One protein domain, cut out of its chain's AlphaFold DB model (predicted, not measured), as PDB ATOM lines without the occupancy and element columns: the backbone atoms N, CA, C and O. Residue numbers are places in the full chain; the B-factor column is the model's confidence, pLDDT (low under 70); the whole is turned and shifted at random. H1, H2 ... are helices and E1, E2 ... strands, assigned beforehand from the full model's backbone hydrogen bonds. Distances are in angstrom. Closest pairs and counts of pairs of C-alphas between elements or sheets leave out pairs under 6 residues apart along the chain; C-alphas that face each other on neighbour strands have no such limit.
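Overview. This is residues 172 to 234, 496 to 527 and 549 to 625 of the 868 residues of the protein "WSD domain-containing protein" of Ramazzottius varieornatus (UniProt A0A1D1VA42). The model has two loosely built lobes, joined by long stretches without named elements. One lobe is a small three-stranded sheet, E2, E3 and E6, with the helical hairpin H3 and H4 at its side, H4 only grazing the sheet; the other is a loose group of the strand hairpin E4 and E5, the helices H1 and H2, and the short strand E1. Residues 549 to 554 stick out. The printed part has 172 residues, with four named helices and six named strands in the order E1, H1, H2, E2, E3, E4, E5, E6, H3, H4; both sheets, E2 - E3 - E6 and E4 - E5, are antiparallel, and the class is mixed, helices and strands, with under half of the residues in named elements. It is only just compact, close to loose, with a radius of gyration of the C-alphas of 18.5 A and spans of 59 by 45 by 29 A.

Along the chain. E2 is residues 504 to 506, E3 residues 515 to 519, 13.0 A long, and E6 residues 585 to 589, 13.7 A long. H3 is residues 593 to 600, 10.5 A long; H4, residues 608 to 623, measures 21.6 A and ends with C-alpha 623 at (57.944, 17.992, 9.261). E4 is residues 561 to 564 and E5 residues 569 to 571. H1 is residues 185 to 194, 14.2 A long, and H2 residues 203 to 215, 18.3 A long. E1, residues 172 to 174, begins with C-alpha 172 at (32.083, 49.427, 21.164).

Arrangement. E3 is the inner strand, between the edge strands E2 and E6. E2 and E3 form a hairpin, with N 504 and O 518 2.8 A apart, within hydrogen-bond range. E3 and E6 are antiparallel at 154 degrees, with N 517 and O 587 within range at 2.9 A. H4 only grazes this sheet, with residues 611 to 619; the closest C-alphas of E2 and H4, Tyr 505 and Leu 611, are 7.8 A apart. H3 and H4 form a helical hairpin: they touch, H4 with residues 612 to 619 alone, at a shallow tilt of 30 degrees, opposite ways, and their closest C-alphas, Cys 598 and Arg 612, are 6.0 A apart. E4 and E5 form a hairpin with N 562 and O 570 within range at 2.8 A. The closest C-alphas of H1 and E4, Ala 191 and Leu 563, are 7.6 A apart. Those of E1 and H2, Ile 173 and Glu 206, are 7.2 A apart; E1 pairs with no named strand. H1 and H2 are apart, and each is apart from H3 and H4. In H1, H2 and H3 every O i to N i+4 pair is within hydrogen-bond range; in H4, 11 of 12 are.

Size, cuts and confidence. The two farthest C-alphas, Glu 510 and Ser 551, are 60.2 A apart. Residues 235 to 495 and 528 to 548 are not printed; the C-alphas across these cuts are 18.6 A and 48.7 A apart. Of the links printed whole, E5 to E6 is long, with 13 residues. The mean pLDDT of the printed part is 74.5; 47 residues are under 70, among them 508 to 514, 520 to 527, 549 to 558 and 578 to 586.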
ATOM      1  N   ALA A 172      30.847  49.939  21.736       80.31
ATOM      2  CA  ALA A 172      32.083  49.427  21.164       80.31
ATOM      3  C   ALA A 172      32.508  48.135  21.873       80.31
ATOM      4  O   ALA A 172      32.433  48.028  23.099       80.31
ATOM      5  N   ILE A 173      32.990  47.150  21.116       82.44
ATOM      6  CA  ILE A 173      33.559  45.915  21.666       82.44
ATOM      7  C   ILE A 173      35.049  45.866  21.290       82.44
ATOM      8  O   ILE A 173      35.355  45.591  20.127       82.44
ATOM      9  N   PRO A 174      35.973  46.153  22.229       81.19
ATOM     10  CA  PRO A 174      37.411  46.088  21.972       81.19
ATOM     11  C   PRO A 174      37.907  44.642  21.873       81.19
ATOM     12  O   PRO A 174      37.390  43.739  22.536       81.19
ATOM     13  N   LEU A 175      38.951  44.438  21.070       79.88
ATOM     14  CA  LEU A 175      39.638  43.155  20.914       79.88
ATOM     15  C   LEU A 175      40.797  43.055  21.918       79.88
ATOM     16  O   LEU A 175      41.962  43.206  21.563       79.88
ATOM     17  N   ALA A 176      40.471  42.826  23.191       70.69
ATOM     18  CA  ALA A 176      41.442  42.784  24.289       70.69
ATOM     19  C   ALA A 176      42.551  41.723  24.109       70.69
ATOM     20  O   ALA A 176      43.677  41.922  24.549       70.69
ATOM     21  N   THR A 177      42.264  40.612  23.426       68.94
ATOM     22  CA  THR A 177      43.241  39.567  23.059       68.94
ATOM     23  C   THR A 177      44.256  39.991  21.995       68.94
ATOM     24  O   THR A 177      45.178  39.228  21.712       68.94
ATOM     25  N   ALA A 178      44.090  41.176  21.406       67.50
ATOM     26  CA  ALA A 178      44.982  41.732  20.397       67.50
ATOM     27  C   ALA A 178      45.936  42.813  20.951       67.50
ATOM     28  O   ALA A 178      46.808  43.277  20.225       67.50
ATOM     29  N   LEU A 179      45.780  43.217  22.217       69.75
ATOM     30  CA  LEU A 179      46.588  44.266  22.847       69.75
ATOM     31  C   LEU A 179      48.010  43.781  23.202       69.75
ATOM     32  O   LEU A 179      48.179  42.612  23.572       69.75
ATOM     33  N   PRO A 180      49.015  44.678  23.190       66.81
ATOM     34  CA  PRO A 180      50.272  44.484  23.905       66.81
ATOM     35  C   PRO A 180      50.047  44.151  25.385       66.81
ATOM     36  O   PRO A 180      49.065  44.566  26.002       66.81
ATOM     37  N   LYS A 181      50.992  43.419  25.984       70.06
ATOM     38  CA  LYS A 181      50.909  42.994  27.398       70.06
ATOM     39  C   LYS A 181      50.985  44.160  28.387       70.06
ATOM     40  O   LYS A 181      50.516  44.015  29.513       70.06
ATOM     41  N   ASP A 182      51.551  45.279  27.947       69.69
ATOM     42  CA  ASP A 182      51.884  46.438  28.774       69.69
ATOM     43  C   ASP A 182      50.879  47.602  28.610       69.69
ATOM     44  O   ASP A 182      51.074  48.673  29.178       69.69
ATOM     45  N   SER A 183      49.794  47.413  27.843       72.69
ATOM     46  CA  SER A 183      48.756  48.432  27.630       72.69
ATOM     47  C   SER A 183      47.885  48.651  28.873       72.69
ATOM     48  O   SER A 183      47.161  47.744  29.295       72.69
ATOM     49  N   ASP A 184      47.877  49.870  29.425       77.56
ATOM     50  CA  ASP A 184      47.011  50.199  30.561       77.56
ATOM     51  C   ASP A 184      45.525  50.244  30.143       77.56
ATOM     52  O   ASP A 184      45.109  50.826  29.135       77.56
ATOM     53  N   CYS A 185      44.682  49.647  30.983       74.69
ATOM     54  CA  CYS A 185      43.234  49.763  30.890       74.69
ATOM     55  C   CYS A 185      42.744  51.198  31.155       74.69
ATOM     56  O   CYS A 185      41.666  51.562  30.677       74.69
ATOM     57  N   ALA A 186      43.509  52.014  31.889       77.75
ATOM     58  CA  ALA A 186      43.225  53.428  32.111       77.75
ATOM     59  C   ALA A 186      43.242  54.234  30.802       77.75
ATOM     60  O   ALA A 186      42.302  54.997  30.557       77.75
ATOM     61  N   ASP A 187      44.239  54.007  29.942       75.88
ATOM     62  CA  ASP A 187      44.415  54.730  28.677       75.88
ATOM     63  C   ASP A 187      43.349  54.340  27.654       75.88
ATOM     64  O   ASP A 187      42.703  55.212  27.071       75.88
ATOM     65  N   MET A 188      43.037  53.042  27.533       77.75
ATOM     66  CA  MET A 188      41.864  52.594  26.770       77.75
ATOM     67  C   MET A 188      40.576  53.256  27.278       77.75
ATOM     68  O   MET A 188      39.796  53.803  26.495       77.75
ATOM     69  N   ALA A 189      40.339  53.239  28.594       78.88
ATOM     70  CA  ALA A 189      39.146  53.840  29.180       78.88
ATOM     71  C   ALA A 189      39.110  55.367  28.997       78.88
ATOM     72  O   ALA A 189      38.027  55.950  28.934       78.88
ATOM     73  N   TYR A 190      40.257  56.044  28.928       81.06
ATOM     74  CA  TYR A 190      40.359  57.461  28.584       81.06
ATOM     75  C   TYR A 190      40.041  57.706  27.100       81.06
ATOM     76  O   TYR A 190      39.151  58.504  26.802       81.06
ATOM     77  N   ALA A 191      40.665  56.961  26.184       79.38
ATOM     78  CA  ALA A 191      40.458  57.079  24.743       79.38
ATOM     79  C   ALA A 191      38.998  56.804  24.332       79.38
ATOM     80  O   ALA A 191      38.407  57.612  23.618       79.38
ATOM     81  N   PHE A 192      38.360  55.746  24.852       83.31
ATOM     82  CA  PHE A 192      36.936  55.479  24.591       83.31
ATOM     83  C   PHE A 192      36.013  56.590  25.127       83.31
ATOM     84  O   PHE A 192      35.038  56.948  24.464       83.31
ATOM     85  N   ARG A 193      36.336  57.204  26.280       82.62
ATOM     86  CA  ARG A 193      35.597  58.374  26.797       82.62
ATOM     87  C   ARG A 193      35.795  59.615  25.920       82.62
ATOM     88  O   ARG A 193      34.814  60.306  25.652       82.62
ATOM     89  N   ARG A 194      37.016  59.871  25.426       81.19
ATOM     90  CA  ARG A 194      37.331  60.951  24.464       81.19
ATOM     91  C   ARG A 194      36.557  60.760  23.148       81.19
ATOM     92  O   ARG A 194      35.952  61.711  22.659       81.19
ATOM     93  N   ALA A 195      36.460  59.516  22.673       79.38
ATOM     94  CA  ALA A 195      35.677  59.096  21.507       79.38
ATOM     95  C   ALA A 195      34.144  59.082  21.713       79.38
ATOM     96  O   ALA A 195      33.403  58.878  20.753       79.38
ATOM     97  N   LYS A 196      33.648  59.290  22.946       83.88
ATOM     98  CA  LYS A 196      32.220  59.199  23.336       83.88
ATOM     99  C   LYS A 196      31.591  57.806  23.116       83.88
ATOM    100  O   LYS A 196      30.383  57.699  22.907       83.88
ATOM    101  N   LEU A 197      32.397  56.747  23.188       78.06
ATOM    102  CA  LEU A 197      31.994  55.352  22.977       78.06
ATOM    103  C   LEU A 197      31.802  54.607  24.308       78.06
ATOM    104  O   LEU A 197      32.586  54.771  25.244       78.06
ATOM    105  N   GLU A 198      30.802  53.724  24.382       76.25
ATOM    106  CA  GLU A 198      30.597  52.849  25.548       76.25
ATOM    107  C   GLU A 198      31.241  51.475  25.308       76.25
ATOM    108  O   GLU A 198      30.718  50.644  24.566       76.25
ATOM    109  N   ALA A 199      32.404  51.239  25.926       72.94
ATOM    110  CA  ALA A 199      33.172  50.004  25.768       72.94
ATOM    111  C   ALA A 199      32.588  48.839  26.595       72.94
ATOM    112  O   ALA A 199      32.478  48.921  27.818       72.94
ATOM    113  N   VAL A 200      32.259  47.719  25.940       72.06
ATOM    114  CA  VAL A 200      31.663  46.527  26.573       72.06
ATOM    115  C   VAL A 200      32.580  45.313  26.424       72.06
ATOM    116  O   VAL A 200      32.503  44.540  25.465       72.06
ATOM    117  N   VAL A 201      33.442  45.115  27.422       62.44
ATOM    118  CA  VAL A 201      34.405  44.006  27.463       62.44
ATOM    119  C   VAL A 201      33.732  42.733  27.981       62.44
ATOM    120  O   VAL A 201      33.435  42.598  29.165       62.44
ATOM    121  N   SER A 202      33.510  41.751  27.102       74.19
ATOM    122  CA  SER A 202      33.210  40.384  27.545       74.19
ATOM    123  C   SER A 202      33.865  39.349  26.633       74.19
ATOM    124  O   SER A 202      33.541  39.232  25.450       74.19
ATOM    125  N   VAL A 203      34.749  38.538  27.219       73.00
ATOM    126  CA  VAL A 203      35.579  37.533  26.525       73.00
ATOM    127  C   VAL A 203      34.743  36.540  25.697       73.00
ATOM    128  O   VAL A 203      35.213  35.988  24.705       73.00
ATOM    129  N   LYS A 204      33.471  36.316  26.065       78.31
ATOM    130  CA  LYS A 204      32.534  35.481  25.291       78.31
ATOM    131  C   LYS A 204      32.073  36.143  23.983       78.31
ATOM    132  O   LYS A 204      32.015  35.447  22.975       78.31
ATOM    133  N   LYS A 205      31.766  37.451  23.982       76.81
ATOM    134  CA  LYS A 205      31.416  38.194  22.754       76.81
ATOM    135  C   LYS A 205      32.642  38.364  21.863       76.81
ATOM    136  O   LYS A 205      32.575  38.064  20.679       76.81
ATOM    137  N   GLU A 206      33.776  38.735  22.447       80.00
ATOM    138  CA  GLU A 206      35.047  38.883  21.734       80.00
ATOM    139  C   GLU A 206      35.447  37.594  20.988       80.00
ATOM    140  O   GLU A 206      35.684  37.615  19.783       80.00
ATOM    141  N   LYS A 207      35.410  36.432  21.658       80.44
ATOM    142  CA  LYS A 207      35.691  35.131  21.020       80.44
ATOM    143  C   LYS A 207      34.660  34.726  19.955       80.44
ATOM    144  O   LYS A 207      34.977  33.888  19.111       80.44
ATOM    145  N   ALA A 208      33.454  35.298  19.968       80.00
ATOM    146  CA  ALA A 208      32.479  35.135  18.890       80.00
ATOM    147  C   ALA A 208      32.802  36.048  17.694       80.00
ATOM    148  O   ALA A 208      32.817  35.564  16.565       80.00
ATOM    149  N   ILE A 209      33.152  37.317  17.936       76.62
ATOM    150  CA  ILE A 209      33.585  38.286  16.911       76.62
ATOM    151  C   ILE A 209      34.841  37.787  16.196       76.62
ATOM    152  O   ILE A 209      34.852  37.684  14.976       76.62
ATOM    153  N   LEU A 210      35.871  37.370  16.936       77.75
ATOM    154  CA  LEU A 210      37.103  36.827  16.356       77.75
ATOM    155  C   LEU A 210      36.860  35.545  15.551       77.75
ATOM    156  O   LEU A 210      37.565  35.296  14.578       77.75
ATOM    157  N   ARG A 211      35.857  34.733  15.915       78.75
ATOM    158  CA  ARG A 211      35.431  33.597  15.084       78.75
ATOM    159  C   ARG A 211      34.731  34.079  13.814       78.75
ATOM    160  O   ARG A 211      35.035  33.554  12.751       78.75
ATOM    161  N   HIS A 212      33.847  35.071  13.920       76.31
ATOM    162  CA  HIS A 212      33.124  35.646  12.789       76.31
ATOM    163  C   HIS A 212      34.081  36.279  11.767       76.31
ATOM    164  O   HIS A 212      34.044  35.893  10.602       76.31
ATOM    165  N   LEU A 213      35.020  37.124  12.211       74.88
ATOM    166  CA  LEU A 213      36.069  37.723  11.374       74.88
ATOM    167  C   LEU A 213      36.963  36.660  10.708       74.88
ATOM    168  O   LEU A 213      37.286  36.784   9.533       74.88
ATOM    169  N   ARG A 214      37.301  35.563  11.407       73.06
ATOM    170  CA  ARG A 214      38.040  34.422  10.821       73.06
ATOM    171  C   ARG A 214      37.231  33.610   9.798       73.06
ATOM    172  O   ARG A 214      37.833  32.900   9.000       73.06
ATOM    173  N   THR A 215      35.898  33.672   9.835       71.25
ATOM    174  CA  THR A 215      35.012  33.071   8.815       71.25
ATOM    175  C   THR A 215      34.598  34.049   7.714       71.25
ATOM    176  O   THR A 215      34.120  33.616   6.667       71.25
ATOM    177  N   GLY A 216      34.779  35.352   7.936       66.62
ATOM    178  CA  GLY A 216      34.599  36.389   6.932       66.62
ATOM    179  C   GLY A 216      35.624  36.253   5.806       66.62
ATOM    180  O   GLY A 216      36.729  35.740   5.992       66.62
ATOM    181  N   ARG A 217      35.254  36.707   4.605       65.88
ATOM    182  CA  ARG A 217      36.188  36.741   3.464       65.88
ATOM    183  C   ARG A 217      37.134  37.939   3.511       65.88
ATOM    184  O   ARG A 217      38.202  37.862   2.908       65.88
ATOM    185  N   GLU A 218      36.745  38.980   4.243       78.81
ATOM    186  CA  GLU A 218      37.460  40.246   4.387       78.81
ATOM    187  C   GLU A 218      38.919  40.080   4.844       78.81
ATOM    188  O   GLU A 218      39.340  39.067   5.426       78.81
ATOM    189  N   THR A 219      39.695  41.108   4.524       83.12
ATOM    190  CA  THR A 219      41.080  41.307   4.937       83.12
ATOM    191  C   THR A 219      41.279  42.776   5.245       83.12
ATOM    192  O   THR A 219      40.714  43.613   4.544       83.12
ATOM    193  N   TYR A 220      42.089  43.073   6.254       85.81
ATOM    194  CA  TYR A 220      42.410  44.441   6.647       85.81
ATOM    195  C   TYR A 220      43.930  44.656   6.623       85.81
ATOM    196  O   TYR A 220      44.693  43.700   6.768       85.81
ATOM    197  N   GLU A 221      44.359  45.898   6.421       85.88
ATOM    198  CA  GLU A 221      45.762  46.309   6.345       85.88
ATOM    199  C   GLU A 221      46.534  45.920   7.612       85.88
ATOM    200  O   GLU A 221      46.214  46.359   8.715       85.88
ATOM    201  N   ASP A 222      47.582  45.112   7.447       84.62
ATOM    202  CA  ASP A 222      48.300  44.455   8.541       84.62
ATOM    203  C   ASP A 222      48.931  45.441   9.546       84.62
ATOM    204  O   ASP A 222      49.060  45.106  10.721       84.62
ATOM    205  N   SER A 223      49.296  46.656   9.111       80.00
ATOM    206  CA  SER A 223      49.866  47.708   9.974       80.00
ATOM    207  C   SER A 223      48.828  48.546  10.738       80.00
ATOM    208  O   SER A 223      49.181  49.220  11.704       80.00
ATOM    209  N   GLU A 224      47.543  48.498  10.366       80.62
ATOM    210  CA  GLU A 224      46.467  49.235  11.054       80.62
ATOM    211  C   GLU A 224      45.811  48.434  12.192       80.62
ATOM    212  O   GLU A 224      44.875  48.916  12.834       80.62
ATOM    213  N   ILE A 225      46.290  47.211  12.435       82.62
ATOM    214  CA  ILE A 225      45.707  46.227  13.345       82.62
ATOM    215  C   ILE A 225      46.663  46.025  14.521       82.62
ATOM    216  O   ILE A 225      47.681  45.347  14.393       82.62
ATOM    217  N   VAL A 226      46.301  46.530  15.703       82.62
ATOM    218  CA  VAL A 226      46.998  46.176  16.953       82.62
ATOM    219  C   VAL A 226      46.938  44.655  17.130       82.62
ATOM    220  O   VAL A 226      45.852  44.078  17.078       82.62
ATOM    221  N   TRP A 227      48.082  43.992  17.269       84.81
ATOM    222  CA  TRP A 227      48.177  42.536  17.401       84.81
ATOM    223  C   TRP A 227      49.521  42.177  18.058       84.81
ATOM    224  O   TRP A 227      50.482  42.912  17.832       84.81
ATOM    225  N   PRO A 228      49.639  41.074  18.829       82.06
ATOM    226  CA  PRO A 228      50.898  40.688  19.467       82.06
ATOM    227  C   PRO A 228      52.086  40.637  18.503       82.06
ATOM    228  O   PRO A 228      51.952  40.156  17.372       82.06
ATOM    229  N   ASP A 229      53.236  41.120  18.975       81.50
ATOM    230  CA  ASP A 229      54.477  41.213  18.206       81.50
ATOM    231  C   ASP A 229      54.928  39.862  17.642       81.50
ATOM    232  O   ASP A 229      54.682  38.795  18.219       81.50
ATOM    233  N   LEU A 230      55.633  39.912  16.512       84.25
ATOM    234  CA  LEU A 230      56.302  38.736  15.967       84.25
ATOM    235  C   LEU A 230      57.446  38.313  16.912       84.25
ATOM    236  O   LEU A 230      58.139  39.177  17.458       84.25
ATOM    237  N   PRO A 231      57.671  37.001  17.130       84.06
ATOM    238  CA  PRO A 231      58.782  36.538  17.958       84.06
ATOM    239  C   PRO A 231      60.107  37.035  17.370       84.06
ATOM    240  O   PRO A 231      60.291  36.987  16.162       84.06
ATOM    241  N   SER A 232      61.049  37.503  18.189       80.81
ATOM    242  CA  SER A 232      62.306  38.052  17.663       80.81
ATOM    243  C   SER A 232      63.129  36.965  16.940       80.81
ATOM    244  O   SER A 232      63.530  35.991  17.589       80.81
ATOM    245  N   PRO A 233      63.404  37.093  15.626       76.25
ATOM    246  CA  PRO A 233      64.233  36.133  14.903       76.25
ATOM    247  C   PRO A 233      65.705  36.272  15.304       76.25
ATOM    248  O   PRO A 233      66.144  37.309  15.812       76.25
ATOM    249  N   ALA A 234      66.506  35.241  15.037       72.06
ATOM    250  CA  ALA A 234      67.945  35.333  15.232       72.06
ATOM    251  C   ALA A 234      68.547  36.291  14.188       72.06
ATOM    252  O   ALA A 234      68.448  36.058  12.983       72.06
ATOM    253  N   LEU A 496      58.102  33.710  -0.212       78.12
ATOM    254  CA  LEU A 496      56.866  33.204   0.412       78.12
ATOM    255  C   LEU A 496      55.805  34.305   0.598       78.12
ATOM    256  O   LEU A 496      54.601  34.060   0.468       78.12
ATOM    257  N   GLY A 497      56.239  35.532   0.896       82.75
ATOM    258  CA  GLY A 497      55.359  36.671   1.155       82.75
ATOM    259  C   GLY A 497      55.956  37.694   2.119       82.75
ATOM    260  O   GLY A 497      57.173  37.760   2.288       82.75
ATOM    261  N   TYR A 498      55.065  38.475   2.735       85.88
ATOM    262  CA  TYR A 498      55.376  39.668   3.523       85.88
ATOM    263  C   TYR A 498      54.661  39.646   4.883       85.88
ATOM    264  O   TYR A 498      53.585  39.048   4.993       85.88
ATOM    265  N   ASP A 499      55.216  40.328   5.888       87.12
ATOM    266  CA  ASP A 499      54.565  40.569   7.188       87.12
ATOM    267  C   ASP A 499      54.015  42.006   7.349       87.12
ATOM    268  O   ASP A 499      54.025  42.808   6.406       87.12
ATOM    269  N   ARG A 500      53.499  42.342   8.541       85.19
ATOM    270  CA  ARG A 500      52.975  43.682   8.863       85.19
ATOM    271  C   ARG A 500      54.009  44.808   8.793       85.19
ATOM    272  O   ARG A 500      53.616  45.936   8.521       85.19
ATOM    273  N   HIS A 501      55.294  44.494   8.969       84.44
ATOM    274  CA  HIS A 501      56.430  45.412   8.819       84.44
ATOM    275  C   HIS A 501      57.032  45.362   7.398       84.44
ATOM    276  O   HIS A 501      58.097  45.924   7.146       84.44
ATOM    277  N   HIS A 502      56.354  44.659   6.483       80.00
ATOM    278  CA  HIS A 502      56.727  44.404   5.094       80.00
ATOM    279  C   HIS A 502      58.026  43.617   4.893       80.00
ATOM    280  O   HIS A 502      58.539  43.613   3.777       80.00
ATOM    281  N   ASN A 503      58.555  42.908   5.893       82.00
ATOM    282  CA  ASN A 503      59.752  42.083   5.683       82.00
ATOM    283  C   ASN A 503      59.455  40.960   4.667       82.00
ATOM    284  O   ASN A 503      58.380  40.361   4.736       82.00
ATOM    285  N   ARG A 504      60.378  40.650   3.743       79.25
ATOM    286  CA  ARG A 504      60.247  39.531   2.783       79.25
ATOM    287  C   ARG A 504      60.705  38.220   3.412       79.25
ATOM    288  O   ARG A 504      61.760  38.166   4.033       79.25
ATOM    289  N   TYR A 505      59.924  37.158   3.229       82.62
ATOM    290  CA  TYR A 505      60.205  35.833   3.789       82.62
ATOM    291  C   TYR A 505      60.606  34.857   2.686       82.62
ATOM    292  O   TYR A 505      59.908  34.727   1.678       82.62
ATOM    293  N   TRP A 506      61.695  34.130   2.912       77.56
ATOM    294  CA  TRP A 506      62.325  33.240   1.943       77.56
ATOM    295  C   TRP A 506      62.602  31.867   2.569       77.56
ATOM    296  O   TRP A 506      63.006  31.773   3.730       77.56
ATOM    297  N   PHE A 507      62.413  30.796   1.799       71.38
ATOM    298  CA  PHE A 507      62.742  29.431   2.211       71.38
ATOM    299  C   PHE A 507      63.627  28.782   1.152       71.38
ATOM    300  O   PHE A 507      63.263  28.739  -0.020       71.38
ATOM    301  N   PHE A 508      64.782  28.289   1.593       60.91
ATOM    302  CA  PHE A 508      65.812  27.681   0.758       60.91
ATOM    303  C   PHE A 508      66.152  26.309   1.364       60.91
ATOM    304  O   PHE A 508      67.024  26.250   2.241       60.91
ATOM    305  N   PRO A 509      65.436  25.229   0.976       56.47
ATOM    306  CA  PRO A 509      65.616  23.882   1.533       56.47
ATOM    307  C   PRO A 509      67.072  23.396   1.548       56.47
ATOM    308  O   PRO A 509      67.467  22.624   2.418       56.47
ATOM    309  N   GLU A 510      67.858  23.865   0.583       49.03
ATOM    310  CA  GLU A 510      69.253  23.521   0.317       49.03
ATOM    311  C   GLU A 510      70.224  24.239   1.272       49.03
ATOM    312  O   GLU A 510      71.355  23.792   1.453       49.03
ATOM    313  N   LEU A 511      69.791  25.348   1.890       46.12
ATOM    314  CA  LEU A 511      70.601  26.169   2.796       46.12
ATOM    315  C   LEU A 511      70.222  25.971   4.267       46.12
ATOM    316  O   LEU A 511      71.103  25.932   5.126       46.12
ATOM    317  N   SER A 512      68.926  25.875   4.587       57.84
ATOM    318  CA  SER A 512      68.472  25.562   5.946       57.84
ATOM    319  C   SER A 512      67.009  25.109   5.994       57.84
ATOM    320  O   SER A 512      66.200  25.478   5.150       57.84
ATOM    321  N   GLN A 513      66.637  24.400   7.063       64.69
ATOM    322  CA  GLN A 513      65.231  24.119   7.396       64.69
ATOM    323  C   GLN A 513      64.495  25.326   8.024       64.69
ATOM    324  O   GLN A 513      63.312  25.227   8.339       64.69
ATOM    325  N   GLY A 514      65.194  26.445   8.247       69.62
ATOM    326  CA  GLY A 514      64.638  27.691   8.772       69.62
ATOM    327  C   GLY A 514      64.145  28.644   7.681       69.62
ATOM    328  O   GLY A 514      64.328  28.410   6.485       69.62
ATOM    329  N   ILE A 515      63.527  29.747   8.106       79.38
ATOM    330  CA  ILE A 515      62.992  30.787   7.214       79.38
ATOM    331  C   ILE A 515      63.857  32.039   7.312       79.38
ATOM    332  O   ILE A 515      64.010  32.605   8.397       79.38
ATOM    333  N   PHE A 516      64.389  32.487   6.180       71.38
ATOM    334  CA  PHE A 516      65.142  33.733   6.084       71.38
ATOM    335  C   PHE A 516      64.185  34.918   5.947       71.38
ATOM    336  O   PHE A 516      63.163  34.831   5.263       71.38
ATOM    337  N   VAL A 517      64.525  36.032   6.590       77.25
ATOM    338  CA  VAL A 517      63.710  37.249   6.632       77.25
ATOM    339  C   VAL A 517      64.562  38.440   6.233       77.25
ATOM    340  O   VAL A 517      65.575  38.714   6.873       77.25
ATOM    341  N   GLU A 518      64.134  39.149   5.197       74.56
ATOM    342  CA  GLU A 518      64.769  40.344   4.651       74.56
ATOM    343  C   GLU A 518      63.945  41.581   5.040       74.56
ATOM    344  O   GLU A 518      62.845  41.814   4.532       74.56
ATOM    345  N   SER A 519      64.481  42.378   5.959       71.31
ATOM    346  CA  SER A 519      63.942  43.679   6.358       71.31
ATOM    347  C   SER A 519      64.582  44.802   5.545       71.31
ATOM    348  O   SER A 519      65.702  44.638   5.071       71.31
ATOM    349  N   GLY A 520      63.906  45.946   5.391       61.91
ATOM    350  CA  GLY A 520      64.490  47.137   4.751       61.91
ATOM    351  C   GLY A 520      64.890  46.950   3.280       61.91
ATOM    352  O   GLY A 520      65.845  47.566   2.818       61.91
ATOM    353  N   TRP A 521      64.201  46.073   2.546       58.78
ATOM    354  CA  TRP A 521      64.469  45.810   1.126       58.78
ATOM    355  C   TRP A 521      63.999  46.931   0.194       58.78
ATOM    356  O   TRP A 521      64.519  47.073  -0.910       58.78
ATOM    357  N   TYR A 522      63.013  47.716   0.631       50.75
ATOM    358  CA  TYR A 522      62.460  48.827  -0.126       50.75
ATOM    359  C   TYR A 522      63.228  50.120   0.157       50.75
ATOM    360  O   TYR A 522      63.471  50.476   1.310       50.75
ATOM    361  N   VAL A 523      63.560  50.849  -0.908       52.28
ATOM    362  CA  VAL A 523      64.155  52.187  -0.848       52.28
ATOM    363  C   VAL A 523      63.376  53.088  -1.814       52.28
ATOM    364  O   VAL A 523      63.418  52.844  -3.020       52.28
ATOM    365  N   PRO A 524      62.660  54.123  -1.334       44.72
ATOM    366  CA  PRO A 524      61.993  55.081  -2.209       44.72
ATOM    367  C   PRO A 524      63.021  55.847  -3.047       44.72
ATOM    368  O   PRO A 524      63.929  56.471  -2.497       44.72
ATOM    369  N   LEU A 525      62.849  55.853  -4.371       46.06
ATOM    370  CA  LEU A 525      63.745  56.553  -5.306       46.06
ATOM    371  C   LEU A 525      63.698  58.092  -5.159       46.06
ATOM    372  O   LEU A 525      64.592  58.795  -5.621       46.06
ATOM    373  N   SER A 526      62.673  58.628  -4.491       43.53
ATOM    374  CA  SER A 526      62.383  60.060  -4.373       43.53
ATOM    375  C   SER A 526      62.746  60.662  -3.006       43.53
ATOM    376  O   SER A 526      61.902  61.233  -2.320       43.53
ATOM    377  N   SER A 527      64.028  60.648  -2.626       37.97
ATOM    378  CA  SER A 527      64.531  61.470  -1.506       37.97
ATOM    379  C   SER A 527      64.908  62.895  -1.948       37.97
ATOM    380  O   SER A 527      66.013  63.378  -1.679       37.97
ATOM    381  N   SER A 549      22.595  49.413  16.549       54.75
ATOM    382  CA  SER A 549      21.351  49.294  17.324       54.75
ATOM    383  C   SER A 549      20.152  49.023  16.408       54.75
ATOM    384  O   SER A 549      19.417  49.939  16.048       54.75
ATOM    385  N   ALA A 550      19.942  47.756  16.042       48.25
ATOM    386  CA  ALA A 550      18.740  47.280  15.351       48.25
ATOM    387  C   ALA A 550      17.970  46.255  16.206       48.25
ATOM    388  O   ALA A 550      18.539  45.550  17.039       48.25
ATOM    389  N   SER A 551      16.648  46.195  16.041       52.38
ATOM    390  CA  SER A 551      15.748  45.495  16.963       52.38
ATOM    391  C   SER A 551      15.825  43.963  16.884       52.38
ATOM    392  O   SER A 551      15.329  43.359  15.934       52.38
ATOM    393  N   GLY A 552      16.318  43.327  17.948       49.25
ATOM    394  CA  GLY A 552      15.992  41.938  18.309       49.25
ATOM    395  C   GLY A 552      16.622  40.807  17.485       49.25
ATOM    396  O   GLY A 552      16.423  39.647  17.843       49.25
ATOM    397  N   SER A 553      17.375  41.102  16.424       55.22
ATOM    398  CA  SER A 553      18.181  40.115  15.689       55.22
ATOM    399  C   SER A 553      19.580  39.942  16.296       55.22
ATOM    400  O   SER A 553      20.012  40.742  17.127       55.22
ATOM    401  N   ASP A 554      20.312  38.913  15.856       52.16
ATOM    402  CA  ASP A 554      21.728  38.745  16.205       52.16
ATOM    403  C   ASP A 554      22.561  39.992  15.833       52.16
ATOM    404  O   ASP A 554      22.273  40.647  14.824       52.16
ATOM    405  N   PRO A 555      23.597  40.337  16.626       55.25
ATOM    406  CA  PRO A 555      24.401  41.532  16.404       55.25
ATOM    407  C   PRO A 555      25.219  41.417  15.115       55.25
ATOM    408  O   PRO A 555      26.143  40.606  15.019       55.25
ATOM    409  N   THR A 556      24.913  42.271  14.141       58.22
ATOM    410  CA  THR A 556      25.726  42.447  12.938       58.22
ATOM    411  C   THR A 556      26.978  43.257  13.268       58.22
ATOM    412  O   THR A 556      26.916  44.389  13.747       58.22
ATOM    413  N   TYR A 557      28.135  42.648  13.021       67.31
ATOM    414  CA  TYR A 557      29.451  43.258  13.179       67.31
ATOM    415  C   TYR A 557      29.864  43.842  11.826       67.31
ATOM    416  O   TYR A 557      30.071  43.081  10.886       67.31
ATOM    417  N   SER A 558      29.900  45.171  11.700       62.03
ATOM    418  CA  SER A 558      29.975  45.835  10.388       62.03
ATOM    419  C   SER A 558      31.372  45.869   9.768       62.03
ATOM    420  O   SER A 558      31.489  45.657   8.569       62.03
ATOM    421  N   ALA A 559      32.403  46.173  10.561       76.19
ATOM    422  CA  ALA A 559      33.804  46.230  10.139       76.19
ATOM    423  C   ALA A 559      34.748  46.314  11.354       76.19
ATOM    424  O   ALA A 559      34.304  46.521  12.490       76.19
ATOM    425  N   LEU A 560      36.054  46.197  11.102       84.75
ATOM    426  CA  LEU A 560      37.115  46.468  12.074       84.75
ATOM    427  C   LEU A 560      37.472  47.967  12.099       84.75
ATOM    428  O   LEU A 560      37.681  48.575  11.050       84.75
ATOM    429  N   TYR A 561      37.566  48.548  13.295       86.38
ATOM    430  CA  TYR A 561      37.962  49.941  13.516       86.38
ATOM    431  C   TYR A 561      39.194  50.023  14.420       86.38
ATOM    432  O   TYR A 561      39.328  49.248  15.372       86.38
ATOM    433  N   ARG A 562      40.048  51.017  14.165       87.44
ATOM    434  CA  ARG A 562      41.184  51.395  15.011       87.44
ATOM    435  C   ARG A 562      40.893  52.674  15.796       87.44
ATOM    436  O   ARG A 562      40.255  53.586  15.273       87.44
ATOM    437  N   LEU A 563      41.362  52.745  17.041       84.56
ATOM    438  CA  LEU A 563      41.282  53.925  17.911       84.56
ATOM    439  C   LEU A 563      42.693  54.494  18.122       84.56
ATOM    440  O   LEU A 563      43.540  53.786  18.659       84.56
ATOM    441  N   SER A 564      42.953  55.742  17.725       83.75
ATOM    442  CA  SER A 564      44.242  56.414  17.992       83.75
ATOM    443  C   SER A 564      44.223  57.181  19.326       83.75
ATOM    444  O   SER A 564      43.150  57.493  19.845       83.75
ATOM    445  N   GLU A 565      45.396  57.541  19.860       79.19
ATOM    446  CA  GLU A 565      45.538  58.334  21.105       79.19
ATOM    447  C   GLU A 565      44.757  59.665  21.100       79.19
ATOM    448  O   GLU A 565      44.269  60.122  22.139       79.19
ATOM    449  N   ASP A 566      44.530  60.246  19.917       79.38
ATOM    450  CA  ASP A 566      43.673  61.422  19.732       79.38
ATOM    451  C   ASP A 566      42.182  61.205  20.045       79.38
ATOM    452  O   ASP A 566      41.395  62.153  20.028       79.38
ATOM    453  N   GLY A 567      41.769  59.974  20.350       78.06
ATOM    454  CA  GLY A 567      40.372  59.616  20.589       78.06
ATOM    455  C   GLY A 567      39.515  59.598  19.320       78.06
ATOM    456  O   GLY A 567      38.303  59.424  19.414       78.06
ATOM    457  N   GLU A 568      40.117  59.754  18.140       81.31
ATOM    458  CA  GLU A 568      39.451  59.477  16.870       81.31
ATOM    459  C   GLU A 568      39.435  57.975  16.583       81.31
ATOM    460  O   GLU A 568      40.453  57.285  16.709       81.31
ATOM    461  N   TYR A 569      38.279  57.485  16.138       82.88
ATOM    462  CA  TYR A 569      38.137  56.148  15.580       82.88
ATOM    463  C   TYR A 569      38.122  56.205  14.054       82.88
ATOM    464  O   TYR A 569      37.474  57.064  13.457       82.88
ATOM    465  N   ARG A 570      38.834  55.279  13.414       85.75
ATOM    466  CA  ARG A 570      38.991  55.219  11.957       85.75
ATOM    467  C   ARG A 570      38.773  53.781  11.482       85.75
ATOM    468  O   ARG A 570      39.076  52.835  12.207       85.75
ATOM    469  N   LEU A 571      38.176  53.614  10.307       85.19
ATOM    470  CA  LEU A 571      37.954  52.303   9.689       85.19
ATOM    471  C   LEU A 571      39.310  51.696   9.290       85.19
ATOM    472  O   LEU A 571      40.146  52.422   8.759       85.19
ATOM    473  N   CYS A 572      39.528  50.400   9.524       83.94
ATOM    474  CA  CYS A 572      40.721  49.721   9.015       83.94
ATOM    475  C   CYS A 572      40.600  49.498   7.497       83.94
ATOM    476  O   CYS A 572      39.593  48.979   7.009       83.94
ATOM    477  N   SER A 573      41.641  49.880   6.765       82.19
ATOM    478  CA  SER A 573      41.762  49.788   5.307       82.19
ATOM    479  C   SER A 573      41.774  48.333   4.838       82.19
ATOM    480  O   SER A 573      42.163  47.444   5.592       82.19
ATOM    481  N   GLN A 574      41.383  48.078   3.586       77.50
ATOM    482  CA  GLN A 574      41.454  46.742   2.962       77.50
ATOM    483  C   GLN A 574      42.553  46.628   1.885       77.50
ATOM    484  O   GLN A 574      42.854  45.525   1.431       77.50
ATOM    485  N   ASP A 575      43.162  47.752   1.496       71.12
ATOM    486  CA  ASP A 575      44.297  47.830   0.570       71.12
ATOM    487  C   ASP A 575      45.638  47.712   1.312       71.12
ATOM    488  O   ASP A 575      45.751  48.132   2.462       71.12
ATOM    489  N   SER A 576      46.672  47.178   0.650       70.62
ATOM    490  CA  SER A 576      48.015  47.075   1.241       70.62
ATOM    491  C   SER A 576      48.720  48.431   1.279       70.62
ATOM    492  O   SER A 576      48.874  49.084   0.246       70.62
ATOM    493  N   SER A 577      49.252  48.791   2.443       73.06
ATOM    494  CA  SER A 577      50.177  49.914   2.620       73.06
ATOM    495  C   SER A 577      51.504  49.714   1.868       73.06
ATOM    496  O   SER A 577      51.905  48.585   1.559       73.06
ATOM    497  N   VAL A 578      52.198  50.826   1.600       69.31
ATOM    498  CA  VAL A 578      53.539  50.867   0.990       69.31
ATOM    499  C   VAL A 578      54.602  50.503   2.044       69.31
ATOM    500  O   VAL A 578      54.492  50.982   3.175       69.31
ATOM    501  N   PRO A 579      55.620  49.686   1.713       69.00
ATOM    502  CA  PRO A 579      56.717  49.366   2.629       69.00
ATOM    503  C   PRO A 579      57.501  50.603   3.115       69.00
ATOM    504  O   PRO A 579      57.692  51.553   2.353       69.00
ATOM    505  N   PRO A 580      58.003  50.601   4.364       66.31
ATOM    506  CA  PRO A 580      58.892  51.645   4.864       66.31
ATOM    507  C   PRO A 580      60.304  51.519   4.270       66.31
ATOM    508  O   PRO A 580      60.775  50.423   3.964       66.31
ATOM    509  N   SER A 581      61.006  52.651   4.156       61.00
ATOM    510  CA  SER A 581      62.438  52.670   3.828       61.00
ATOM    511  C   SER A 581      63.265  52.171   5.014       61.00
ATOM    512  O   SER A 581      63.010  52.581   6.148       61.00
ATOM    513  N   GLY A 582      64.280  51.338   4.776       58.12
ATOM    514  CA  GLY A 582      65.141  50.835   5.847       58.12
ATOM    515  C   GLY A 582      66.528  50.386   5.382       58.12
ATOM    516  O   GLY A 582      66.780  50.265   4.185       58.12
ATOM    517  N   PRO A 583      67.459  50.135   6.319       49.19
ATOM    518  CA  PRO A 583      68.696  49.429   6.010       49.19
ATOM    519  C   PRO A 583      68.377  47.953   5.733       49.19
ATOM    520  O   PRO A 583      67.801  47.291   6.596       49.19
ATOM    521  N   ASN A 584      68.769  47.425   4.568       57.69
ATOM    522  CA  ASN A 584      68.522  46.017   4.235       57.69
ATOM    523  C   ASN A 584      69.242  45.094   5.245       57.69
ATOM    524  O   ASN A 584      70.466  45.162   5.394       57.69
ATOM    525  N   GLN A 585      68.480  44.282   5.985       63.28
ATOM    526  CA  GLN A 585      68.959  43.442   7.091       63.28
ATOM    527  C   GLN A 585      68.338  42.046   7.042       63.28
ATOM    528  O   GLN A 585      67.149  41.898   6.767       63.28
ATOM    529  N   TRP A 586      69.140  41.030   7.373       65.38
ATOM    530  CA  TRP A 586      68.749  39.624   7.273       65.38
ATOM    531  C   TRP A 586      68.701  38.923   8.635       65.38
ATOM    532  O   TRP A 586      69.612  39.029   9.461       65.38
ATOM    533  N   PHE A 587      67.628  38.165   8.842       73.06
ATOM    534  CA  PHE A 587      67.350  37.399  10.053       73.06
ATOM    535  C   PHE A 587      66.943  35.964   9.692       73.06
ATOM    536  O   PHE A 587      66.574  35.683   8.551       73.06
ATOM    537  N   LEU A 588      67.003  35.055  10.665       76.94
ATOM    538  CA  LEU A 588      66.636  33.648  10.504       76.94
ATOM    539  C   LEU A 588      65.682  33.212  11.624       76.94
ATOM    540  O   LEU A 588      65.980  33.393  12.806       76.94
ATOM    541  N   TYR A 589      64.560  32.601  11.247       80.81
ATOM    542  CA  TYR A 589      63.712  31.821  12.150       80.81
ATOM    543  C   TYR A 589      64.108  30.346  12.100       80.81
ATOM    544  O   TYR A 589      64.206  29.770  11.014       80.81
ATOM    545  N   SER A 590      64.291  29.720  13.263       80.50
ATOM    546  CA  SER A 590      64.554  28.281  13.355       80.50
ATOM    547  C   SER A 590      63.273  27.438  13.169       80.50
ATOM    548  O   SER A 590      62.163  27.963  13.326       80.50
ATOM    549  N   PRO A 591      63.384  26.126  12.868       79.38
ATOM    550  CA  PRO A 591      62.225  25.234  12.734       79.38
ATOM    551  C   PRO A 591      61.308  25.197  13.967       79.38
ATOM    552  O   PRO A 591      60.101  25.009  13.838       79.38
ATOM    553  N   GLU A 592      61.852  25.420  15.164       80.44
ATOM    554  CA  GLU A 592      61.109  25.469  16.428       80.44
ATOM    555  C   GLU A 592      60.340  26.789  16.616       80.44
ATOM    556  O   GLU A 592      59.325  26.830  17.312       80.44
ATOM    557  N   GLN A 593      60.798  27.879  15.988       83.19
ATOM    558  CA  GLN A 593      60.133  29.186  16.029       83.19
ATOM    559  C   GLN A 593      59.000  29.307  14.998       83.19
ATOM    560  O   GLN A 593      58.118  30.150  15.159       83.19
ATOM    561  N   LEU A 594      58.996  28.461  13.961       85.19
ATOM    562  CA  LEU A 594      58.036  28.489  12.849       85.19
ATOM    563  C   LEU A 594      56.571  28.388  13.307       85.19
ATOM    564  O   LEU A 594      55.713  29.089  12.768       85.19
ATOM    565  N   GLU A 595      56.279  27.569  14.322       85.06
ATOM    566  CA  GLU A 595      54.929  27.450  14.891       85.06
ATOM    567  C   GLU A 595      54.518  28.723  15.647       85.06
ATOM    568  O   GLU A 595      53.441  29.259  15.400       85.06
ATOM    569  N   GLN A 596      55.405  29.265  16.489       86.25
ATOM    570  CA  GLN A 596      55.158  30.487  17.269       86.25
ATOM    571  C   GLN A 596      54.955  31.708  16.360       86.25
ATOM    572  O   GLN A 596      54.030  32.493  16.566       86.25
ATOM    573  N   LEU A 597      55.760  31.823  15.299       88.12
ATOM    574  CA  LEU A 597      55.566  32.786  14.214       88.12
ATOM    575  C   LEU A 597      54.188  32.592  13.565       88.12
ATOM    576  O   LEU A 597      53.387  33.525  13.496       88.12
ATOM    577  N   CYS A 598      53.862  31.361  13.165       86.50
ATOM    578  CA  CYS A 598      52.568  31.019  12.579       86.50
ATOM    579  C   CYS A 598      51.376  31.182  13.536       86.50
ATOM    580  O   CYS A 598      50.242  31.120  13.053       86.50
ATOM    581  N   GLU A 599      51.567  31.394  14.840       84.75
ATOM    582  CA  GLU A 599      50.525  31.802  15.791       84.75
ATOM    583  C   GLU A 599      50.430  33.326  15.945       84.75
ATOM    584  O   GLU A 599      49.314  33.857  15.900       84.75
ATOM    585  N   ALA A 600      51.571  34.023  16.040       85.00
ATOM    586  CA  ALA A 600      51.670  35.481  16.165       85.00
ATOM    587  C   ALA A 600      51.131  36.251  14.944       85.00
ATOM    588  O   ALA A 600      50.736  37.410  15.063       85.00
ATOM    589  N   MET A 601      51.069  35.618  13.769       86.94
ATOM    590  CA  MET A 601      50.576  36.257  12.546       86.94
ATOM    591  C   MET A 601      49.065  36.558  12.543       86.94
ATOM    592  O   MET A 601      48.235  35.753  12.988       86.94
ATOM    593  N   ILE A 602      48.687  37.694  11.951       85.62
ATOM    594  CA  ILE A 602      47.313  38.192  11.838       85.62
ATOM    595  C   ILE A 602      46.508  37.266  10.900       85.62
ATOM    596  O   ILE A 602      46.845  37.114   9.726       85.62
ATOM    597  N   PRO A 603      45.414  36.624  11.360       78.81
ATOM    598  CA  PRO A 603      44.657  35.662  10.546       78.81
ATOM    599  C   PRO A 603      43.838  36.294   9.405       78.81
ATOM    600  O   PRO A 603      43.365  35.576   8.525       78.81
ATOM    601  N   PHE A 604      43.650  37.614   9.435       83.25
ATOM    602  CA  PHE A 604      42.883  38.402   8.464       83.25
ATOM    603  C   PHE A 604      43.677  39.595   7.893       83.25
ATOM    604  O   PHE A 604      43.081  40.470   7.275       83.25
ATOM    605  N   GLY A 605      44.999  39.630   8.078       84.38
ATOM    606  CA  GLY A 605      45.865  40.628   7.443       84.38
ATOM    607  C   GLY A 605      45.938  40.431   5.922       84.38
ATOM    608  O   GLY A 605      45.784  39.303   5.450       84.38
ATOM    609  N   VAL A 606      46.142  41.486   5.135       83.25
ATOM    610  CA  VAL A 606      46.275  41.390   3.666       83.25
ATOM    611  C   VAL A 606      47.545  40.621   3.281       83.25
ATOM    612  O   VAL A 606      47.494  39.708   2.450       83.25
ATOM    613  N   ARG A 607      48.680  40.942   3.913       87.94
ATOM    614  CA  ARG A 607      49.994  40.325   3.675       87.94
ATOM    615  C   ARG A 607      50.148  39.018   4.453       87.94
ATOM    616  O   ARG A 607      50.411  37.964   3.861       87.94
ATOM    617  N   GLU A 608      49.891  39.049   5.759       88.56
ATOM    618  CA  GLU A 608      50.155  37.926   6.659       88.56
ATOM    619  C   GLU A 608      49.246  36.715   6.393       88.56
ATOM    620  O   GLU A 608      49.684  35.578   6.565       88.56
ATOM    621  N   LYS A 609      48.023  36.900   5.870       86.06
ATOM    622  CA  LYS A 609      47.133  35.788   5.467       86.06
ATOM    623  C   LYS A 609      47.681  34.990   4.278       86.06
ATOM    624  O   LYS A 609      47.478  33.775   4.241       86.06
ATOM    625  N   LYS A 610      48.400  35.625   3.333       85.38
ATOM    626  CA  LYS A 610      49.135  34.903   2.273       85.38
ATOM    627  C   LYS A 610      50.354  34.213   2.875       85.38
ATOM    628  O   LYS A 610      50.469  32.996   2.762       85.38
ATOM    629  N   LEU A 611      51.230  34.967   3.540       88.44
ATOM    630  CA  LEU A 611      52.494  34.438   4.050       88.44
ATOM    631  C   LEU A 611      52.280  33.254   5.014       88.44
ATOM    632  O   LEU A 611      52.908  32.215   4.851       88.44
ATOM    633  N   ARG A 612      51.315  33.341   5.940       88.69
ATOM    634  CA  ARG A 612      50.978  32.263   6.889       88.69
ATOM    635  C   ARG A 612      50.484  30.985   6.206       88.69
ATOM    636  O   ARG A 612      50.664  29.899   6.748       88.69
ATOM    637  N   LYS A 613      49.849  31.089   5.033       87.75
ATOM    638  CA  LYS A 613      49.439  29.919   4.239       87.75
ATOM    639  C   LYS A 613      50.661  29.207   3.661       87.75
ATOM    640  O   LYS A 613      50.726  27.984   3.708       87.75
ATOM    641  N   GLU A 614      51.618  29.964   3.137       86.25
ATOM    642  CA  GLU A 614      52.827  29.420   2.516       86.25
ATOM    643  C   GLU A 614      53.817  28.893   3.571       86.25
ATOM    644  O   GLU A 614      54.284  27.763   3.447       86.25
ATOM    645  N   LEU A 615      54.014  29.612   4.685       87.62
ATOM    646  CA  LEU A 615      54.776  29.129   5.848       87.62
ATOM    647  C   LEU A 615      54.227  27.810   6.405       87.62
ATOM    648  O   LEU A 615      55.009  26.949   6.795       87.62
ATOM    649  N   LYS A 616      52.903  27.603   6.399       86.56
ATOM    650  CA  LYS A 616      52.313  26.320   6.812       86.56
ATOM    651  C   LYS A 616      52.608  25.175   5.850       86.56
ATOM    652  O   LYS A 616      52.912  24.090   6.326       86.56
ATOM    653  N   LYS A 617      52.621  25.404   4.531       84.88
ATOM    654  CA  LYS A 617      53.094  24.381   3.575       84.88
ATOM    655  C   LYS A 617      54.558  24.016   3.824       84.88
ATOM    656  O   LYS A 617      54.919  22.853   3.693       84.88
ATOM    657  N   VAL A 618      55.389  25.002   4.172       79.94
ATOM    658  CA  VAL A 618      56.805  24.786   4.513       79.94
ATOM    659  C   VAL A 618      56.948  24.042   5.844       79.94
ATOM    660  O   VAL A 618      57.741  23.115   5.940       79.94
ATOM    661  N   GLN A 619      56.136  24.364   6.852       80.88
ATOM    662  CA  GLN A 619      56.088  23.615   8.110       80.88
ATOM    663  C   GLN A 619      55.667  22.152   7.872       80.88
ATOM    664  O   GLN A 619      56.322  21.240   8.370       80.88
ATOM    665  N   GLU A 620      54.624  21.924   7.069       77.12
ATOM    666  CA  GLU A 620      54.147  20.592   6.675       77.12
ATOM    667  C   GLU A 620      55.202  19.815   5.864       77.12
ATOM    668  O   GLU A 620      55.389  18.620   6.099       77.12
ATOM    669  N   SER A 621      55.936  20.469   4.953       68.50
ATOM    670  CA  SER A 621      56.989  19.809   4.173       68.50
ATOM    671  C   SER A 621      58.216  19.480   5.026       68.50
ATOM    672  O   SER A 621      58.645  18.327   5.021       68.50
ATOM    673  N   VAL A 622      58.725  20.420   5.832       66.50
ATOM    674  CA  VAL A 622      59.868  20.204   6.739       66.50
ATOM    675  C   VAL A 622      59.565  19.104   7.764       66.50
ATOM    676  O   VAL A 622      60.409  18.237   7.986       66.50
ATOM    677  N   GLN A 623      58.352  19.058   8.330       57.00
ATOM    678  CA  GLN A 623      57.944  17.992   9.261       57.00
ATOM    679  C   GLN A 623      57.761  16.614   8.594       57.00
ATOM    680  O   GLN A 623      57.751  15.602   9.294       57.00
ATOM    681  N   SER A 624      57.635  16.546   7.263       48.75
ATOM    682  CA  SER A 624      57.468  15.287   6.518       48.75
ATOM    683  C   SER A 624      58.781  14.594   6.115       48.75
ATOM    684  O   SER A 624      58.746  13.464   5.626       48.75
ATOM    685  N   VAL A 625      59.937  15.243   6.311       44.84
ATOM    686  CA  VAL A 625      61.242  14.753   5.836       44.84
ATOM    687  C   VAL A 625      62.056  14.139   6.978       44.84
ATOM    688  O   VAL A 625      62.880  14.794   7.617       44.84
TER     689      VAL A 625